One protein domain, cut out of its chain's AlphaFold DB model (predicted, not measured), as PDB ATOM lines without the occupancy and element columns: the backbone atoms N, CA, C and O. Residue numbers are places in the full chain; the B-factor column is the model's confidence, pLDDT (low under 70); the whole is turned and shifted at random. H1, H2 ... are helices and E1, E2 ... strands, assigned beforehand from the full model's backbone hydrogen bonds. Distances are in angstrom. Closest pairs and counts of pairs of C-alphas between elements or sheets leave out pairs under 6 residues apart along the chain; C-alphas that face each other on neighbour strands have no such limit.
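What this domain is: This is residues 36 to 177 of the 339 residues of an uncharacterized protein of Deltaproteobacteria bacterium (UniProt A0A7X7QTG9). One helix, H2, runs through the middle, and H3, H4, H5, H6 and H1 stand round it in that order as an incomplete ring, open between H1 and H3. Near the first residues of H2 the short strands E1 and E2 pair side by side, and a long loop, residues 134 to 156, reaches outward at that end. The printed part has 142 residues, with six named helices and two named strands in the order H1, E1, H2, H3, H4, H5, E2, H6; the sheet E1 - E2 is antiparallel and the class is mostly helix. The whole is compact, with a radius of gyration of the C-alphas of 14.2 A, and rounded, spanning 40 by 35 by 26 A.

Where its parts are: H1, residues 36 to 44, begins at C-alpha 36 (-37.150, 23.284, -20.462). E1 is residues 54 to 56. H2, residues 57 to 73, is 23.8 A long and begins at C-alpha 57 (-40.332, 42.189, -26.613). H3, residues 75 to 96, is the longest helix at 30.5 A. H4, residues 101 to 114, measures 19.8 A, and H5, residues 120 to 133, 19.9 A. E2 is residues 157 to 159. H6, residues 160 to 176, is 24.2 A long and ends at C-alpha 176 (-30.845, 30.980, -8.698).

How they stand to each other: H2 is the hub, touching four helices. With residues 60 to 67 alone it touches H1, the closest C-alphas being those of Leu 43 and Ala 63, 4.8 A apart. H2 and H3 form a helical hairpin at a shallow tilt of 26 degrees; the closest C-alphas, of Ser 70 and Ala 78, are 4.9 A apart. H2, H4 and H5 make a bundle, helices gathered into one group. H4 and H5 are a helical hairpin at a shallow tilt of 19 degrees, closest at the C-alphas of Val 113 and Thr 120, 5.9 A. H3 touches H4 at a steep tilt of 51 degrees, closest at the C-alphas of Arg 88 and Ala 104, 5.1 A. H5, with residues 129 to 133 alone, touches H6, closest at the C-alphas of Ala 133 and Ala 167, 5.0 A. H6 and H1 only just touch, with 3 pairs of C-alphas within 8 A, the closest those of Asp 40 and Leu 164, 6.7 A. H1 and H3 are apart. Between E1 and E2, N 55 and O 158 are within hydrogen-bond range at 2.9 A. In H1 to H6 every O i to N i+4 pair is within hydrogen-bond range.

The domain as a whole: The two C-alphas farthest apart are those of Gly 74 and Gly 150, at 41.2 A. The link from H5 to E2 is long, 23 residues. The printed part has no cut. Its mean pLDDT is 94.1, and no printed residue is under 70.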
ATOM      1  N   SER A  36     -37.471  22.471 -19.287       86.25
ATOM      2  CA  SER A  36     -37.150  23.284 -20.462       86.25
ATOM      3  C   SER A  36     -38.271  23.255 -21.498       86.25
ATOM      4  O   SER A  36     -38.590  24.285 -22.088       86.25
ATOM      5  N   ARG A  37     -38.864  22.082 -21.730       90.75
ATOM      6  CA  ARG A  37     -39.943  21.927 -22.699       90.75
ATOM      7  C   ARG A  37     -41.239  22.573 -22.211       90.75
ATOM      8  O   ARG A  37     -41.907  23.229 -23.000       90.75
ATOM      9  N   ALA A  38     -41.572  22.424 -20.930       93.38
ATOM     10  CA  ALA A  38     -42.743  23.070 -20.341       93.38
ATOM     11  C   ALA A  38     -42.642  24.604 -20.414       93.38
ATOM     12  O   ALA A  38     -43.620  25.265 -20.757       93.38
ATOM     13  N   PHE A  39     -41.452  25.161 -20.161       95.62
ATOM     14  CA  PHE A  39     -41.179  26.590 -20.320       95.62
ATOM     15  C   PHE A  39     -41.469  27.063 -21.754       95.62
ATOM     16  O   PHE A  39     -42.259  27.987 -21.950       95.62
ATOM     17  N   ASP A  40     -40.910  26.382 -22.759       96.44
ATOM     18  CA  ASP A  40     -41.090  26.750 -24.171       96.44
ATOM     19  C   ASP A  40     -42.544  26.618 -24.631       96.44
ATOM     20  O   ASP A  40     -43.040  27.468 -25.374       96.44
ATOM     21  N   GLU A  41     -43.241  25.570 -24.180       96.88
ATOM     22  CA  GLU A  41     -44.656  25.344 -24.477       96.88
ATOM     23  C   GLU A  41     -45.537  26.461 -23.889       96.88
ATOM     24  O   GLU A  41     -46.429  26.966 -24.577       96.88
ATOM     25  N   ILE A  42     -45.268  26.903 -22.652       97.00
ATOM     26  CA  ILE A  42     -45.996  28.022 -22.036       97.00
ATOM     27  C   ILE A  42     -45.739  29.315 -22.807       97.00
ATOM     28  O   ILE A  42     -46.701  30.003 -23.162       97.00
ATOM     29  N   LEU A  43     -44.479  29.640 -23.090       97.31
ATOM     30  CA  LEU A  43     -44.123  30.887 -23.766       97.31
ATOM     31  C   LEU A  43     -44.727  30.945 -25.179       97.31
ATOM     32  O   LEU A  43     -45.396  31.914 -25.548       97.31
ATOM     33  N   SER A  44     -44.591  29.854 -25.932       96.94
ATOM     34  CA  SER A  44     -45.126  29.733 -27.294       96.94
ATOM     35  C   SER A  44     -46.657  29.752 -27.352       96.94
ATOM     36  O   SER A  44     -47.224  29.998 -28.411       96.94
ATOM     37  N   SER A  45     -47.351  29.511 -26.232       97.25
ATOM     38  CA  SER A  45     -48.817  29.609 -26.173       97.25
ATOM     39  C   SER A  45     -49.344  31.049 -26.144       97.25
ATOM     40  O   SER A  45     -50.550  31.255 -26.282       97.25
ATOM     41  N   VAL A  46     -48.469  32.033 -25.912       97.31
ATOM     42  CA  VAL A  46     -48.834  33.455 -25.809       97.31
ATOM     43  C   VAL A  46     -48.312  34.257 -26.996       97.31
ATOM     44  O   VAL A  46     -49.049  35.092 -27.516       97.31
ATOM     45  N   MET A  47     -47.073  34.003 -27.419       96.75
ATOM     46  CA  MET A  47     -46.437  34.736 -28.515       96.75
ATOM     47  C   MET A  47     -47.080  34.422 -29.870       96.75
ATOM     48  O   MET A  47     -47.530  33.298 -30.112       96.75
ATOM     49  N   GLN A  48     -47.090  35.405 -30.768       95.75
ATOM     50  CA  GLN A  48     -47.652  35.279 -32.112       95.75
ATOM     51  C   GLN A  48     -46.569  35.598 -33.142       95.75
ATOM     52  O   GLN A  48     -46.561  36.690 -33.705       95.75
ATOM     53  N   PRO A  49     -45.648  34.648 -33.408       96.25
ATOM     54  CA  PRO A  49     -44.541  34.912 -34.307       96.25
ATOM     55  C   PRO A  49     -45.032  35.336 -35.688       96.25
ATOM     56  O   PRO A  49     -46.019  34.809 -36.214       96.25
ATOM     57  N   ASP A  50     -44.312  36.276 -36.285       95.88
ATOM     58  CA  ASP A  50     -44.624  36.790 -37.609       95.88
ATOM     59  C   ASP A  50     -44.289  35.778 -38.730       95.88
ATOM     60  O   ASP A  50     -43.923  34.620 -38.505       95.88
ATOM     61  N   GLN A  51     -44.394  36.211 -39.990       96.69
ATOM     62  CA  GLN A  51     -44.074  35.353 -41.141       96.69
ATOM     63  C   GLN A  51     -42.593  34.948 -41.217       96.69
ATOM     64  O   GLN A  51     -42.272  33.957 -41.877       96.69
ATOM     65  N   ALA A  52     -41.703  35.696 -40.565       96.88
ATOM     66  CA  ALA A  52     -40.279  35.406 -40.450       96.88
ATOM     67  C   ALA A  52     -39.945  34.596 -39.182       96.88
ATOM     68  O   ALA A  52     -38.768  34.356 -38.906       96.88
ATOM     69  N   ASN A  53     -40.960  34.133 -38.441       97.38
ATOM     70  CA  ASN A  53     -40.818  33.455 -37.156       97.38
ATOM     71  C   ASN A  53     -40.095  34.318 -36.102       97.38
ATOM     72  O   ASN A  53     -39.308  33.811 -35.294       97.38
ATOM     73  N   GLN A  54     -40.334  35.628 -36.150       97.75
ATOM     74  CA  GLN A  54     -39.823  36.604 -35.199       97.75
ATOM     75  C   GLN A  54     -40.892  36.972 -34.175       97.75
ATOM     76  O   GLN A  54     -42.080  36.996 -34.486       97.75
ATOM     77  N   VAL A  55     -40.447  37.268 -32.959       97.81
ATOM     78  CA  VAL A  55     -41.273  37.757 -31.849       97.81
ATOM     79  C   VAL A  55     -40.708  39.081 -31.348       97.81
ATOM     80  O   VAL A  55     -39.499  39.309 -31.446       97.81
ATOM     81  N   ASN A  56     -41.579  39.945 -30.833       97.50
ATOM     82  CA  ASN A  56     -41.196  41.220 -30.226       97.50
ATOM     83  C   ASN A  56     -41.112  41.123 -28.692       97.50
ATOM     84  O   ASN A  56     -41.535  40.129 -28.091       97.50
ATOM     85  N   GLU A  57     -40.551  42.153 -28.062       97.19
ATOM     86  CA  GLU A  57     -40.332  42.189 -26.613       97.19
ATOM     87  C   GLU A  57     -41.641  42.225 -25.818       97.19
ATOM     88  O   GLU A  57     -41.736  41.580 -24.775       97.19
ATOM     89  N   GLU A  58     -42.676  42.923 -26.302       97.06
ATOM     90  CA  GLU A  58     -43.966  42.994 -25.605       97.06
ATOM     91  C   GLU A  58     -44.668  41.627 -25.515       97.06
ATOM     92  O   GLU A  58     -45.226  41.256 -24.475       97.06
ATOM     93  N   GLU A  59     -44.642  40.855 -26.603       97.62
ATOM     94  CA  GLU A  59     -45.192  39.500 -26.636       97.62
ATOM     95  C   GLU A  59     -44.402  38.558 -25.730       97.62
ATOM     96  O   GLU A  59     -44.996  37.790 -24.964       97.62
ATOM     97  N   LEU A  60     -43.069  38.642 -25.781       98.00
ATOM     98  CA  LEU A  60     -42.188  37.864 -24.916       98.00
ATOM     99  C   LEU A  60     -42.415  38.215 -23.438       98.00
ATOM    100  O   LEU A  60     -42.505  37.320 -22.597       98.00
ATOM    101  N   PHE A  61     -42.602  39.494 -23.118       98.00
ATOM    102  CA  PHE A  61     -42.944  39.974 -21.781       98.00
ATOM    103  C   PHE A  61     -44.246  39.357 -21.263       98.00
ATOM    104  O   PHE A  61     -44.263  38.773 -20.174       98.00
ATOM    105  N   ALA A  62     -45.328  39.420 -22.044       98.00
ATOM    106  CA  ALA A  62     -46.608  38.824 -21.663       98.00
ATOM    107  C   ALA A  62     -46.509  37.293 -21.500       98.00
ATOM    108  O   ALA A  62     -47.098  36.705 -20.585       98.00
ATOM    109  N   ALA A  63     -45.722  36.637 -22.356       98.38
ATOM    110  CA  ALA A  63     -45.462  35.205 -22.285       98.38
ATOM    111  C   ALA A  63     -44.702  34.812 -21.007       98.38
ATOM    112  O   ALA A  63     -45.103  33.873 -20.311       98.38
ATOM    113  N   ILE A  64     -43.663  35.570 -20.648       98.38
ATOM    114  CA  ILE A  64     -42.900  35.359 -19.415       98.38
ATOM    115  C   ILE A  64     -43.790  35.592 -18.192       98.38
ATOM    116  O   ILE A  64     -43.754  34.783 -17.271       98.38
ATOM    117  N   ILE A  65     -44.656  36.615 -18.175       98.38
ATOM    118  CA  ILE A  65     -45.614  36.802 -17.069       98.38
ATOM    119  C   ILE A  65     -46.443  35.532 -16.839       98.38
ATOM    120  O   ILE A  65     -46.558  35.080 -15.696       98.38
ATOM    121  N   LYS A  66     -47.000  34.934 -17.904       98.19
ATOM    122  CA  LYS A  66     -47.781  33.692 -17.796       98.19
ATOM    123  C   LYS A  66     -46.958  32.566 -17.171       98.19
ATOM    124  O   LYS A  66     -47.456  31.883 -16.275       98.19
ATOM    125  N   GLU A  67     -45.712  32.395 -17.608       97.69
ATOM    126  CA  GLU A  67     -44.793  31.399 -17.048       97.69
ATOM    127  C   GLU A  67     -44.531  31.642 -15.563       97.69
ATOM    128  O   GLU A  67     -44.735  30.740 -14.750       97.69
ATOM    129  N   ARG A  68     -44.201  32.877 -15.170       97.12
ATOM    130  CA  ARG A  68     -43.951  33.216 -13.762       97.12
ATOM    131  C   ARG A  68     -45.176  32.992 -12.883       97.12
ATOM    132  O   ARG A  68     -45.030  32.551 -11.741       97.12
ATOM    133  N   ILE A  69     -46.379  33.255 -13.398       97.00
ATOM    134  CA  ILE A  69     -47.635  32.944 -12.704       97.00
ATOM    135  C   ILE A  69     -47.819  31.429 -12.578       97.00
ATOM    136  O   ILE A  69     -48.125  30.971 -11.477       97.00
ATOM    137  N   SER A  70     -47.607  30.654 -13.648       96.31
ATOM    138  CA  SER A  70     -47.736  29.188 -13.610       96.31
ATOM    139  C   SER A  70     -46.772  28.581 -12.587       96.31
ATOM    140  O   SER A  70     -47.188  27.847 -11.691       96.31
ATOM    141  N   THR A  71     -45.510  29.013 -12.597       93.06
ATOM    142  CA  THR A  71     -44.488  28.575 -11.637       93.06
ATOM    143  C   THR A  71     -44.813  28.971 -10.187       93.06
ATOM    144  O   THR A  71     -44.482  28.235  -9.255       93.06
ATOM    145  N   LEU A  72     -45.451  30.125  -9.951       91.88
ATOM    146  CA  LEU A  72     -45.729  30.627  -8.597       91.88
ATOM    147  C   LEU A  72     -47.069  30.153  -8.008       91.88
ATOM    148  O   LEU A  72     -47.163  29.936  -6.795       91.88
ATOM    149  N   LYS A  73     -48.114  30.077  -8.834       95.06
ATOM    150  CA  LYS A  73     -49.514  29.861  -8.427       95.06
ATOM    151  C   LYS A  73     -50.167  28.645  -9.084       95.06
ATOM    152  O   LYS A  73     -51.261  28.271  -8.665       95.06
ATOM    153  N   GLY A  74     -49.509  28.023 -10.057       93.94
ATOM    154  CA  GLY A  74     -50.029  26.888 -10.810       93.94
ATOM    155  C   GLY A  74     -50.833  27.285 -12.050       93.94
ATOM    156  O   GLY A  74     -51.127  28.457 -12.306       93.94
ATOM    157  N   GLU A  75     -51.212  26.262 -12.812       95.88
ATOM    158  CA  GLU A  75     -51.777  26.404 -14.158       95.88
ATOM    159  C   GLU A  75     -53.148  27.099 -14.191       95.88
ATOM    160  O   GLU A  75     -53.449  27.837 -15.130       95.88
ATOM    161  N   ASP A  76     -53.961  26.949 -13.142       96.88
ATOM    162  CA  ASP A  76     -55.272  27.603 -13.057       96.88
ATOM    163  C   ASP A  76     -55.141  29.137 -13.059       96.88
ATOM    164  O   ASP A  76     -55.897  29.835 -13.739       96.88
ATOM    165  N   ALA A  77     -54.158  29.677 -12.331       96.94
ATOM    166  CA  ALA A  77     -53.893  31.115 -12.293       96.94
ATOM    167  C   ALA A  77     -53.300  31.612 -13.621       96.94
ATOM    168  O   ALA A  77     -53.677  32.681 -14.105       96.94
ATOM    169  N   ALA A  78     -52.421  30.821 -14.243       97.75
ATOM    170  CA  ALA A  78     -51.852  31.129 -15.554       97.75
ATOM    171  C   ALA A  78     -52.917  31.126 -16.667       97.75
ATOM    172  O   ALA A  78     -52.893  31.967 -17.567       97.75
ATOM    173  N   THR A  79     -53.902  30.231 -16.575       97.75
ATOM    174  CA  THR A  79     -55.055  30.182 -17.486       97.75
ATOM    175  C   THR A  79     -55.959  31.403 -17.312       97.75
ATOM    176  O   THR A  79     -56.394  31.997 -18.305       97.75
ATOM    177  N   GLN A  80     -56.213  31.826 -16.067       97.94
ATOM    178  CA  GLN A  80     -56.953  33.064 -15.790       97.94
ATOM    179  C   GLN A  80     -56.233  34.285 -16.368       97.94
ATOM    180  O   GLN A  80     -56.859  35.069 -17.082       97.94
ATOM    181  N   TYR A  81     -54.920  34.402 -16.134       98.50
ATOM    182  CA  TYR A  81     -54.087  35.445 -16.739       98.50
ATOM    183  C   TYR A  81     -54.245  35.474 -18.261       98.50
ATOM    184  O   TYR A  81     -54.589  36.507 -18.826       98.50
ATOM    185  N   HIS A  82     -54.054  34.330 -18.921       98.19
ATOM    186  CA  HIS A  82     -54.093  34.242 -20.379       98.19
ATOM    187  C   HIS A  82     -55.471  34.596 -20.963       98.19
ATOM    188  O   HIS A  82     -55.559  35.233 -22.015       98.19
ATOM    189  N   THR A  83     -56.548  34.236 -20.261       98.00
ATOM    190  CA  THR A  83     -57.916  34.611 -20.645       98.00
ATOM    191  C   THR A  83     -58.096  36.131 -20.612       98.00
ATOM    192  O   THR A  83     -58.577  36.712 -21.585       98.00
ATOM    193  N   ILE A  84     -57.665  36.782 -19.524       98.06
ATOM    194  CA  ILE A  84     -57.757  38.242 -19.369       98.06
ATOM    195  C   ILE A  84     -56.858  38.944 -20.393       98.06
ATOM    196  O   ILE A  84     -57.308  39.878 -21.051       98.06
ATOM    197  N   LEU A  85     -55.625  38.464 -20.582       97.88
ATOM    198  CA  LEU A  85     -54.678  38.970 -21.578       97.88
ATOM    199  C   LEU A  85     -55.294  38.961 -22.982       97.88
ATOM    200  O   LEU A  85     -55.277  39.978 -23.667       97.88
ATOM    201  N   THR A  86     -55.878  37.835 -23.401       96.88
ATOM    202  CA  THR A  86     -56.498  37.695 -24.731       96.88
ATOM    203  C   THR A  86     -57.665  38.665 -24.912       96.88
ATOM    204  O   THR A  86     -57.796  39.302 -25.962       96.88
ATOM    205  N   GLN A  87     -58.497  38.816 -23.877       97.12
ATOM    206  CA  GLN A  87     -59.595  39.778 -23.884       97.12
ATOM    207  C   GLN A  87     -59.072  41.216 -24.015       97.12
ATOM    208  O   GLN A  87     -59.523  41.946 -24.897       97.12
ATOM    209  N   ARG A  88     -58.095  41.614 -23.191       96.75
ATOM    210  CA  ARG A  88     -57.515  42.966 -23.216       96.75
ATOM    211  C   ARG A  88     -56.796  43.272 -24.518       96.75
ATOM    212  O   ARG A  88     -57.018  44.337 -25.079       96.75
ATOM    213  N   ASN A  89     -56.029  42.329 -25.057       95.75
ATOM    214  CA  ASN A  89     -55.411  42.483 -26.372       95.75
ATOM    215  C   ASN A  89     -56.458  42.720 -27.463       95.75
ATOM    216  O   ASN A  89     -56.264  43.586 -28.313       95.75
ATOM    217  N   THR A  90     -57.587  42.008 -27.424       96.38
ATOM    218  CA  THR A  90     -58.686  42.218 -28.379       96.38
ATOM    219  C   THR A  90     -59.286  43.621 -28.243       96.38
ATOM    220  O   THR A  90     -59.491  44.305 -29.245       96.38
ATOM    221  N   GLU A  91     -59.546  44.065 -27.011       94.81
ATOM    222  CA  GLU A  91     -60.097  45.393 -26.720       94.81
ATOM    223  C   GLU A  91     -59.139  46.517 -27.150       94.81
ATOM    224  O   GLU A  91     -59.550  47.430 -27.863       94.81
ATOM    225  N   LEU A  92     -57.854  46.421 -26.794       93.38
ATOM    226  CA  LEU A  92     -56.826  47.397 -27.168       93.38
ATOM    227  C   LEU A  92     -56.586  47.416 -28.677       93.38
ATOM    228  O   LEU A  92     -56.502  48.491 -29.259       93.38
ATOM    229  N   THR A  93     -56.597  46.255 -29.338       94.31
ATOM    230  CA  THR A  93     -56.510  46.186 -30.805       94.31
ATOM    231  C   THR A  93     -57.674  46.906 -31.474       94.31
ATOM    232  O   THR A  93     -57.476  47.598 -32.469       94.31
ATOM    233  N   ALA A  94     -58.888  46.788 -30.931       95.31
ATOM    234  CA  ALA A  94     -60.050  47.487 -31.470       95.31
ATOM    235  C   ALA A  94     -59.958  49.017 -31.305       95.31
ATOM    236  O   ALA A  94     -60.515  49.744 -32.127       95.31
ATOM    237  N   ILE A  95     -59.267  49.498 -30.266       94.25
ATOM    238  CA  ILE A  95     -59.104  50.928 -29.964       94.25
ATOM    239  C   ILE A  95     -57.924  51.523 -30.742       94.25
ATOM    240  O   ILE A  95     -58.084  52.522 -31.439       94.25
ATOM    241  N   ASN A  96     -56.753  50.897 -30.638       90.62
ATOM    242  CA  ASN A  96     -55.486  51.408 -31.163       90.62
ATOM    243  C   ASN A  96     -55.256  50.994 -32.625       90.62
ATOM    244  O   ASN A  96     -54.430  51.573 -33.326       90.62
ATOM    245  N   GLY A  97     -55.989  49.986 -33.106       93.56
ATOM    246  CA  GLY A  97     -55.762  49.353 -34.405       93.56
ATOM    247  C   GLY A  97     -54.640  48.311 -34.384       93.56
ATOM    248  O   GLY A  97     -54.252  47.821 -35.448       93.56
ATOM    249  N   TYR A  98     -54.094  47.994 -33.203       90.56
ATOM    250  CA  TYR A  98     -53.020  47.022 -33.015       90.56
ATOM    251  C   TYR A  98     -52.936  46.481 -31.588       90.56
ATOM    252  O   TYR A  98     -53.354  47.177 -30.660       90.56
ATOM    253  N   PRO A  99     -52.432  45.248 -31.412       91.31
ATOM    254  CA  PRO A  99     -52.244  44.674 -30.087       91.31
ATOM    255  C   PRO A  99     -51.115  45.395 -29.344       91.31
ATOM    256  O   PRO A  99     -50.060  45.635 -29.918       91.31
ATOM    257  N   CYS A 100     -51.349  45.707 -28.068       93.56
ATOM    258  CA  CYS A 100     -50.350  46.245 -27.139       93.56
ATOM    259  C   CYS A 100     -50.164  45.214 -26.024       93.56
ATOM    260  O   CYS A 100     -50.874  45.245 -25.008       93.56
ATOM    261  N   ALA A 101     -49.283  44.242 -26.257       96.12
ATOM    262  CA  ALA A 101     -49.156  43.072 -25.396       96.12
ATOM    263  C   ALA A 101     -48.586  43.439 -24.018       96.12
ATOM    264  O   ALA A 101     -49.011  42.850 -23.018       96.12
ATOM    265  N   GLU A 102     -47.724  44.463 -23.934       95.56
ATOM    266  CA  GLU A 102     -47.232  44.985 -22.654       95.56
ATOM    267  C   GLU A 102     -48.397  45.494 -21.797       95.56
ATOM    268  O   GLU A 102     -48.581  45.065 -20.650       95.56
ATOM    269  N   GLN A 103     -49.212  46.398 -22.352       94.62
ATOM    270  CA  GLN A 103     -50.330  46.997 -21.628       94.62
ATOM    271  C   GLN A 103     -51.351  45.933 -21.217       94.62
ATOM    272  O   GLN A 103     -51.748  45.877 -20.050       94.62
ATOM    273  N   ALA A 104     -51.737  45.044 -22.136       96.25
ATOM    274  CA  ALA A 104     -52.670  43.962 -21.837       96.25
ATOM    275  C   ALA A 104     -52.138  43.021 -20.742       96.25
ATOM    276  O   ALA A 104     -52.894  42.609 -19.858       96.25
ATOM    277  N   GLY A 105     -50.839  42.703 -20.767       97.12
ATOM    278  CA  GLY A 105     -50.188  41.876 -19.754       97.12
ATOM    279  C   GLY A 105     -50.175  42.526 -18.373       97.12
ATOM    280  O   GLY A 105     -50.460  41.860 -17.374       97.12
ATOM    281  N   ASN A 106     -49.914  43.830 -18.307       95.88
ATOM    282  CA  ASN A 106     -49.945  44.585 -17.058       95.88
ATOM    283  C   ASN A 106     -51.361  44.718 -16.485       95.88
ATOM    284  O   ASN A 106     -51.561  44.452 -15.299       95.88
ATOM    285  N   GLU A 107     -52.354  45.036 -17.320       94.94
ATOM    286  CA  GLU A 107     -53.755  45.093 -16.892       94.94
ATOM    287  C   GLU A 107     -54.257  43.725 -16.407       94.94
ATOM    288  O   GLU A 107     -54.996  43.643 -15.422       94.94
ATOM    289  N   ALA A 108     -53.832  42.632 -17.049       97.31
ATOM    290  CA  ALA A 108     -54.167  41.282 -16.609       97.31
ATOM    291  C   ALA A 108     -53.566  40.950 -15.229       97.31
ATOM    292  O   ALA A 108     -54.262  40.379 -14.386       97.31
ATOM    293  N   LEU A 109     -52.317  41.351 -14.959       96.81
ATOM    294  CA  LEU A 109     -51.718  41.237 -13.623       96.81
ATOM    295  C   LEU A 109     -52.509  42.022 -12.574       96.81
ATOM    296  O   LEU A 109     -52.801  41.487 -11.503       96.81
ATOM    297  N   ASP A 110     -52.895  43.259 -12.882       93.44
ATOM    298  CA  ASP A 110     -53.630  44.117 -11.950       93.44
ATOM    299  C   ASP A 110     -55.016  43.528 -11.613       93.44
ATOM    300  O   ASP A 110     -55.449  43.570 -10.457       93.44
ATOM    301  N   VAL A 111     -55.687  42.878 -12.573       93.06
ATOM    302  CA  VAL A 111     -56.936  42.132 -12.323       93.06
ATOM    303  C   VAL A 111     -56.703  40.925 -11.407       93.06
ATOM    304  O   VAL A 111     -57.513  40.671 -10.508       93.06
ATOM    305  N   LEU A 112     -55.603  40.186 -11.573       96.31
ATOM    306  CA  LEU A 112     -55.266  39.075 -10.673       96.31
ATOM    307  C   LEU A 112     -54.942  39.543  -9.248       96.31
ATOM    308  O   LEU A 112     -55.265  38.841  -8.289       96.31
ATOM    309  N   VAL A 113     -54.362  40.735  -9.092       91.06
ATOM    310  CA  VAL A 113     -54.183  41.367  -7.775       91.06
ATOM    311  C   VAL A 113     -55.531  41.760  -7.179       91.06
ATOM    312  O   VAL A 113     -55.825  41.428  -6.030       91.06
ATOM    313  N   PHE A 114     -56.385  42.419  -7.963       89.81
ATOM    314  CA  PHE A 114     -57.709  42.862  -7.520       89.81
ATOM    315  C   PHE A 114     -58.605  41.700  -7.066       89.81
ATOM    316  O   PHE A 114     -59.339  41.818  -6.085       89.81
ATOM    317  N   THR A 115     -58.523  40.561  -7.754       92.12
ATOM    318  CA  THR A 115     -59.277  39.338  -7.423       92.12
ATOM    319  C   THR A 115     -58.642  38.511  -6.301       92.12
ATOM    320  O   THR A 115     -59.236  37.528  -5.857       92.12
ATOM    321  N   GLY A 116     -57.462  38.903  -5.809       91.12
ATOM    322  CA  GLY A 116     -56.748  38.221  -4.729       91.12
ATOM    323  C   GLY A 116     -56.033  36.933  -5.146       91.12
ATOM    324  O   GLY A 116     -55.581  36.186  -4.276       91.12
ATOM    325  N   VAL A 117     -55.916  36.659  -6.452       95.62
ATOM    326  CA  VAL A 117     -55.138  35.525  -6.983       95.62
ATOM    327  C   VAL A 117     -53.642  35.755  -6.752       95.62
ATOM    328  O   VAL A 117     -52.924  34.843  -6.331       95.62
ATOM    329  N   LEU A 118     -53.183  36.988  -6.977       92.00
ATOM    330  CA  LEU A 118     -51.831  37.459  -6.675       92.00
ATOM    331  C   LEU A 118     -51.873  38.509  -5.562       92.00
ATOM    332  O   LEU A 118     -52.848  39.247  -5.427       92.00
ATOM    333  N   THR A 119     -50.798  38.626  -4.786       87.25
ATOM    334  CA  THR A 119     -50.567  39.842  -3.992       87.25
ATOM    335  C   THR A 119     -49.909  40.923  -4.850       87.25
ATOM    336  O   THR A 119     -49.302  40.628  -5.882       87.25
ATOM    337  N   THR A 120     -49.978  42.183  -4.412       82.00
ATOM    338  CA  THR A 120     -49.285  43.295  -5.083       82.00
ATOM    339  C   THR A 120     -47.783  43.027  -5.200       82.00
ATOM    340  O   THR A 120     -47.185  43.288  -6.236       82.00
ATOM    341  N   GLU A 121     -47.164  42.460  -4.165       81.56
ATOM    342  CA  GLU A 121     -45.732  42.152  -4.160       81.56
ATOM    343  C   GLU A 121     -45.372  41.052  -5.162       81.56
ATOM    344  O   GLU A 121     -44.329  41.136  -5.811       81.56
ATOM    345  N   GLU A 122     -46.221  40.029  -5.291       89.12
ATOM    346  CA  GLU A 122     -46.039  38.961  -6.275       89.12
ATOM    347  C   GLU A 122     -46.147  39.517  -7.699       89.12
ATOM    348  O   GLU A 122     -45.263  39.259  -8.513       89.12
ATOM    349  N   ALA A 123     -47.164  40.337  -7.982       91.56
ATOM    350  CA  ALA A 123     -47.337  40.962  -9.293       91.56
ATOM    351  C   ALA A 123     -46.175  41.900  -9.653       91.56
ATOM    352  O   ALA A 123     -45.651  41.820 -10.761       91.56
ATOM    353  N   THR A 124     -45.706  42.728  -8.712       87.38
ATOM    354  CA  THR A 124     -44.536  43.594  -8.926       87.38
ATOM    355  C   THR A 124     -43.275  42.781  -9.210       87.38
ATOM    356  O   THR A 124     -42.509  43.129 -10.105       87.38
ATOM    357  N   ALA A 125     -43.044  41.685  -8.478       88.62
ATOM    358  CA  ALA A 125     -41.890  40.823  -8.724       88.62
ATOM    359  C   ALA A 125     -41.956  40.167 -10.110       88.62
ATOM    360  O   ALA A 125     -40.960  40.196 -10.832       88.62
ATOM    361  N   ILE A 126     -43.125  39.635 -10.489       95.12
ATOM    362  CA  ILE A 126     -43.363  39.033 -11.808       95.12
ATOM    363  C   ILE A 126     -43.114  40.056 -12.918       95.12
ATOM    364  O   ILE A 126     -42.361  39.767 -13.842       95.12
ATOM    365  N   ARG A 127     -43.681  41.262 -12.796       94.56
ATOM    366  CA  ARG A 127     -43.515  42.351 -13.766       94.56
ATOM    367  C   ARG A 127     -42.046  42.720 -13.956       94.56
ATOM    368  O   ARG A 127     -41.573  42.762 -15.082       94.56
ATOM    369  N   SER A 128     -41.315  42.937 -12.863       93.25
ATOM    370  CA  SER A 128     -39.886  43.264 -12.909       93.25
ATOM    371  C   SER A 128     -39.041  42.170 -13.566       93.25
ATOM    372  O   SER A 128     -38.148  42.474 -14.353       93.25
ATOM    373  N   GLU A 129     -39.283  40.902 -13.223       95.19
ATOM    374  CA  GLU A 129     -38.551  39.770 -13.805       95.19
ATOM    375  C   GLU A 129     -38.870  39.609 -15.294       95.19
ATOM    376  O   GLU A 129     -37.950  39.456 -16.093       95.19
ATOM    377  N   ALA A 130     -40.149  39.705 -15.668       97.06
ATOM    378  CA  ALA A 130     -40.582  39.620 -17.056       97.06
ATOM    379  C   ALA A 130     -40.005  40.756 -17.901       97.06
ATOM    380  O   ALA A 130     -39.477  40.494 -18.973       97.06
ATOM    381  N   PHE A 131     -40.041  41.992 -17.398       95.94
ATOM    382  CA  PHE A 131     -39.514  43.157 -18.108       95.94
ATOM    383  C   PHE A 131     -38.029  42.989 -18.430       95.94
ATOM    384  O   PHE A 131     -37.624  43.163 -19.570       95.94
ATOM    385  N   ALA A 132     -37.225  42.590 -17.438       95.38
ATOM    386  CA  ALA A 132     -35.789  42.400 -17.618       95.38
ATOM    387  C   ALA A 132     -35.443  41.184 -18.498       95.38
ATOM    388  O   ALA A 132     -34.429  41.203 -19.188       95.38
ATOM    389  N   ALA A 133     -36.250  40.121 -18.456       96.81
ATOM    390  CA  ALA A 133     -36.026  38.913 -19.252       96.81
ATOM    391  C   ALA A 133     -36.546  39.021 -20.697       96.81
ATOM    392  O   ALA A 133     -36.127  38.230 -21.538       96.81
ATOM    393  N   ALA A 134     -37.440  39.973 -20.976       97.50
ATOM    394  CA  ALA A 134     -38.008  40.199 -22.300       97.50
ATOM    395  C   ALA A 134     -37.164  41.116 -23.198       97.50
ATOM    396  O   ALA A 134     -37.498  41.261 -24.365       97.50
ATOM    397  N   GLN A 135     -36.088  41.710 -22.673       97.19
ATOM    398  CA  GLN A 135     -35.194  42.599 -23.418       97.19
ATOM    399  C   GLN A 135     -34.450  41.822 -24.516       97.19
ATOM    400  O   GLN A 135     -33.661  40.911 -24.236       97.19
ATOM    401  N   LEU A 136     -34.716  42.172 -25.768       96.38
ATOM    402  CA  LEU A 136     -34.113  41.611 -26.974       96.38
ATOM    403  C   LEU A 136     -33.110  42.573 -27.613       96.38
ATOM    404  O   LEU A 136     -32.235  42.100 -28.350       96.38
ATOM    405  N   ASP A 137     -33.202  43.869 -27.313       94.94
ATOM    406  CA  ASP A 137     -32.284  44.908 -27.769       94.94
ATOM    407  C   ASP A 137     -31.382  45.472 -26.643       94.94
ATOM    408  O   ASP A 137     -31.178  44.852 -25.595       94.94
ATOM    409  N   SER A 138     -30.729  46.612 -26.900       93.12
ATOM    410  CA  SER A 138     -29.853  47.293 -25.935       93.12
ATOM    411  C   SER A 138     -30.567  48.321 -25.046       93.12
ATOM    412  O   SER A 138     -29.948  48.841 -24.113       93.12
ATOM    413  N   ASN A 139     -31.820  48.672 -25.332       90.38
ATOM    414  CA  ASN A 139     -32.567  49.673 -24.586       90.38
ATOM    415  C   ASN A 139     -33.346  49.049 -23.421       90.38
ATOM    416  O   ASN A 139     -34.552  48.853 -23.464       90.38
ATOM    417  N   LEU A 140     -32.656  48.933 -22.292       91.31
ATOM    418  CA  LEU A 140     -33.173  48.333 -21.058       91.31
ATOM    419  C   LEU A 140     -34.262  49.143 -20.325       91.31
ATOM    420  O   LEU A 140     -34.531  48.873 -19.151       91.31
ATOM    421  N   THR A 141     -34.831  50.178 -20.946       89.81
ATOM    422  CA  THR A 141     -35.791  51.097 -20.306       89.81
ATOM    423  C   THR A 141     -37.202  51.015 -20.872       89.81
ATOM    424  O   THR A 141     -38.127  51.515 -20.231       89.81
ATOM    425  N   ALA A 142     -37.385  50.344 -22.007       91.62
ATOM    426  CA  ALA A 142     -38.675  50.158 -22.654       91.62
ATOM    427  C   ALA A 142     -38.830  48.716 -23.154       91.62
ATOM    428  O   ALA A 142     -37.885  47.933 -23.121       91.62
ATOM    429  N   LEU A 143     -40.050  48.366 -23.554       93.31
ATOM    430  CA  LEU A 143     -40.315  47.211 -24.404       93.31
ATOM    431  C   LEU A 143     -40.803  47.749 -25.744       93.31
ATOM    432  O   LEU A 143     -41.566  48.719 -25.771       93.31
ATOM    433  N   TYR A 144     -40.355  47.129 -26.830       93.81
ATOM    434  CA  TYR A 144     -40.739  47.520 -28.181       93.81
ATOM    435  C   TYR A 144     -41.540  46.441 -28.907       93.81
ATOM    436  O   TYR A 144     -41.332  45.235 -28.741       93.81
ATOM    437  N   ASP A 145     -42.458  46.906 -29.757       93.00
ATOM    438  CA  ASP A 145     -43.225  46.071 -30.669       93.00
ATOM    439  C   ASP A 145     -42.456  45.789 -31.978       93.00
ATOM    440  O   ASP A 145     -41.296  46.166 -32.168       93.00
ATOM    441  N   SER A 146     -43.103  45.083 -32.909       93.25
ATOM    442  CA  SER A 146     -42.519  44.750 -34.214       93.25
ATOM    443  C   SER A 146     -42.751  45.812 -35.299       93.25
ATOM    444  O   SER A 146     -42.470  45.552 -36.471       93.25
ATOM    445  N   ARG A 147     -43.366  46.954 -34.977       90.12
ATOM    446  CA  ARG A 147     -43.852  47.926 -35.971       90.12
ATOM    447  C   ARG A 147     -43.005  49.183 -35.995       90.12
ATOM    448  O   ARG A 147     -42.744  49.694 -37.088       90.12
ATOM    449  N   GLY A 148     -42.633  49.676 -34.816       85.62
ATOM    450  CA  GLY A 148     -42.143  51.037 -34.662       85.62
ATOM    451  C   GLY A 148     -43.196  52.069 -35.093       85.62
ATOM    452  O   GLY A 148     -44.280  51.763 -35.601       85.62
ATOM    453  N   SER A 149     -42.878  53.340 -34.908       83.44
ATOM    454  CA  SER A 149     -43.700  54.480 -35.303       83.44
ATOM    455  C   SER A 149     -42.876  55.505 -36.090       83.44
ATOM    456  O   SER A 149     -41.657  55.405 -36.208       83.44
ATOM    457  N   GLY A 150     -43.543  56.501 -36.680       82.19
ATOM    458  CA  GLY A 150     -42.844  57.583 -37.384       82.19
ATOM    459  C   GLY A 150     -42.044  58.502 -36.453       82.19
ATOM    460  O   GLY A 150     -41.078  59.112 -36.902       82.19
ATOM    461  N   GLU A 151     -42.451  58.603 -35.183       83.19
ATOM    462  CA  GLU A 151     -41.788  59.421 -34.155       83.19
ATOM    463  C   GLU A 151     -40.737  58.620 -33.373       83.19
ATOM    464  O   GLU A 151     -39.705  59.173 -32.999       83.19
ATOM    465  N   ASP A 152     -40.959  57.316 -33.202       80.81
ATOM    466  CA  ASP A 152     -40.022  56.364 -32.610       80.81
ATOM    467  C   ASP A 152     -39.897  55.126 -33.515       80.81
ATOM    468  O   ASP A 152     -40.756  54.244 -33.455       80.81
ATOM    469  N   PRO A 153     -38.868  55.044 -34.377       87.00
ATOM    470  CA  PRO A 153     -38.691  53.938 -35.316       87.00
ATOM    471  C   PRO A 153     -38.107  52.674 -34.664       87.00
ATOM    472  O   PRO A 153     -37.721  51.752 -35.387       87.00
ATOM    473  N   THR A 154     -37.974  52.639 -33.337       89.69
ATOM    474  CA  THR A 154     -37.346  51.522 -32.632       89.69
ATOM    475  C   THR A 154     -38.209  50.269 -32.747       89.69
ATOM    476  O   THR A 154     -39.413  50.291 -32.506       89.69
ATOM    477  N   ILE A 155     -37.575  49.177 -33.170       91.88
ATOM    478  CA  ILE A 155     -38.172  47.854 -33.328       91.88
ATOM    479  C   ILE A 155     -37.215  46.875 -32.665       91.88
ATOM    480  O   ILE A 155     -36.052  46.794 -33.071       91.88
ATOM    481  N   ALA A 156     -37.710  46.101 -31.705       94.50
ATOM    482  CA  ALA A 156     -36.935  45.055 -31.053       94.50
ATOM    483  C   ALA A 156     -37.600  43.704 -31.307       94.50
ATOM    484  O   ALA A 156     -38.626  43.353 -30.723       94.50
ATOM    485  N   VAL A 157     -37.014  42.947 -32.233       97.19
ATOM    486  CA  VAL A 157     -37.470  41.605 -32.593       97.19
ATOM    487  C   VAL A 157     -36.299  40.638 -32.597       97.19
ATOM    488  O   VAL A 157     -35.176  40.996 -32.952       97.19
ATOM    489  N   ALA A 158     -36.569  39.387 -32.248       97.81
ATOM    490  CA  ALA A 158     -35.618  38.290 -32.372       97.81
ATOM    491  C   ALA A 158     -36.315  37.066 -32.962       97.81
ATOM    492  O   ALA A 158     -37.544  36.973 -32.969       97.81
ATOM    493  N   SER A 159     -35.536  36.102 -33.456       98.00
ATOM    494  CA  SER A 159     -36.112  34.800 -33.805       98.00
ATOM    495  C   SER A 159     -36.733  34.148 -32.564       98.00
ATOM    496  O   SER A 159     -36.207  34.303 -31.460       98.00
ATOM    497  N   MET A 160     -37.820  33.388 -32.738       97.12
ATOM    498  CA  MET A 160     -38.481  32.677 -31.633       97.12
ATOM    499  C   MET A 160     -37.488  31.857 -30.787       97.12
ATOM    500  O   MET A 160     -37.529  31.895 -29.563       97.12
ATOM    501  N   GLU A 161     -36.564  31.138 -31.429       96.75
ATOM    502  CA  GLU A 161     -35.564  30.313 -30.739       96.75
ATOM    503  C   GLU A 161     -34.594  31.155 -29.894       96.75
ATOM    504  O   GLU A 161     -34.330  30.824 -28.738       96.75
ATOM    505  N   GLU A 162     -34.100  32.268 -30.440       97.44
ATOM    506  CA  GLU A 162     -33.216  33.186 -29.717       97.44
ATOM    507  C   GLU A 162     -33.931  33.841 -28.529       97.44
ATOM    508  O   GLU A 162     -33.370  33.904 -27.434       97.44
ATOM    509  N   ALA A 163     -35.175  34.284 -28.730       97.81
ATOM    510  CA  ALA A 163     -36.005  34.879 -27.689       97.81
ATOM    511  C   ALA A 163     -36.248  33.901 -26.528       97.81
ATOM    512  O   ALA A 163     -36.023  34.252 -25.368       97.81
ATOM    513  N   LEU A 164     -36.627  32.653 -26.832       96.81
ATOM    514  CA  LEU A 164     -36.822  31.600 -25.830       96.81
ATOM    515  C   LEU A 164     -35.535  31.311 -25.047       96.81
ATOM    516  O   LEU A 164     -35.570  31.205 -23.818       96.81
ATOM    517  N   LEU A 165     -34.393  31.217 -25.737       96.00
ATOM    518  CA  LEU A 165     -33.103  30.966 -25.097       96.00
ATOM    519  C   LEU A 165     -32.693  32.120 -24.169       96.00
ATOM    520  O   LEU A 165     -32.330  31.870 -23.017       96.00
ATOM    521  N   LYS A 166     -32.780  33.373 -24.637       97.12
ATOM    522  CA  LYS A 166     -32.463  34.564 -23.830       97.12
ATOM    523  C   LYS A 166     -33.362  34.658 -22.599       97.12
ATOM    524  O   LYS A 166     -32.851  34.789 -21.483       97.12
ATOM    525  N   ALA A 167     -34.674  34.518 -22.786       97.25
ATOM    526  CA  ALA A 167     -35.643  34.560 -21.697       97.25
ATOM    527  C   ALA A 167     -35.349  33.481 -20.651       97.25
ATOM    528  O   ALA A 167     -35.310  33.773 -19.456       97.25
ATOM    529  N   ARG A 168     -35.066  32.246 -21.085       95.44
ATOM    530  CA  ARG A 168     -34.728  31.143 -20.178       95.44
ATOM    531  C   ARG A 168     -33.490  31.444 -19.345       95.44
ATOM    532  O   ARG A 168     -33.551  31.306 -18.128       95.44
ATOM    533  N   LEU A 169     -32.398  31.867 -19.982       95.06
ATOM    534  CA  LEU A 169     -31.150  32.189 -19.283       95.06
ATOM    535  C   LEU A 169     -31.374  33.289 -18.236       95.06
ATOM    536  O   LEU A 169     -30.896  33.184 -17.109       95.06
ATOM    537  N   MET A 170     -32.147  34.325 -18.571       95.88
ATOM    538  CA  MET A 170     -32.465  35.403 -17.633       95.88
ATOM    539  C   MET A 170     -33.353  34.935 -16.473       95.88
ATOM    540  O   MET A 170     -33.069  35.247 -15.314       95.88
ATOM    541  N   ILE A 171     -34.394  34.146 -16.752       95.31
ATOM    542  CA  ILE A 171     -35.260  33.574 -15.713       95.31
ATOM    543  C   ILE A 171     -34.488  32.623 -14.801       95.31
ATOM    544  O   ILE A 171     -34.667  32.668 -13.583       95.31
ATOM    545  N   GLU A 172     -33.586  31.811 -15.348       90.69
ATOM    546  CA  GLU A 172     -32.715  30.940 -14.566       90.69
ATOM    547  C   GLU A 172     -31.847  31.748 -13.600       90.69
ATOM    548  O   GLU A 172     -31.828  31.456 -12.402       90.69
ATOM    549  N   LYS A 173     -31.232  32.839 -14.074       90.50
ATOM    550  CA  LYS A 173     -30.460  33.759 -13.229       90.50
ATOM    551  C   LYS A 173     -31.287  34.366 -12.095       90.50
ATOM    552  O   LYS A 173     -30.795  34.472 -10.966       90.50
ATOM    553  N   PHE A 174     -32.551  34.722 -12.339       89.06
ATOM    554  CA  PHE A 174     -33.461  35.165 -11.274       89.06
ATOM    555  C   PHE A 174     -33.823  34.032 -10.310       89.06
ATOM    556  O   PHE A 174     -33.887  34.245  -9.094       89.06
ATOM    557  N   ASP A 175     -34.027  32.823 -10.829       86.19
ATOM    558  CA  ASP A 175     -34.386  31.620 -10.079       86.19
ATOM    559  C   ASP A 175     -33.273  31.113  -9.165       86.19
ATOM    560  O   ASP A 175     -33.576  30.659  -8.055       86.19
ATOM    561  N   ILE A 176     -32.009  31.270  -9.553       82.94
ATOM    562  CA  ILE A 176     -30.845  30.980  -8.698       82.94
ATOM    563  C   ILE A 176     -30.417  32.196  -7.865       82.94
ATOM    564  O   ILE A 176     -29.809  32.047  -6.807       82.94
ATOM    565  N   GLY A 177     -30.848  33.401  -8.248       79.94
ATOM    566  CA  GLY A 177     -30.588  34.640  -7.511       79.94
ATOM    567  C   GLY A 177     -29.247  35.272  -7.804       79.94
ATOM    568  O   GLY A 177     -28.791  36.079  -7.000       79.94
TER     569      GLY A 177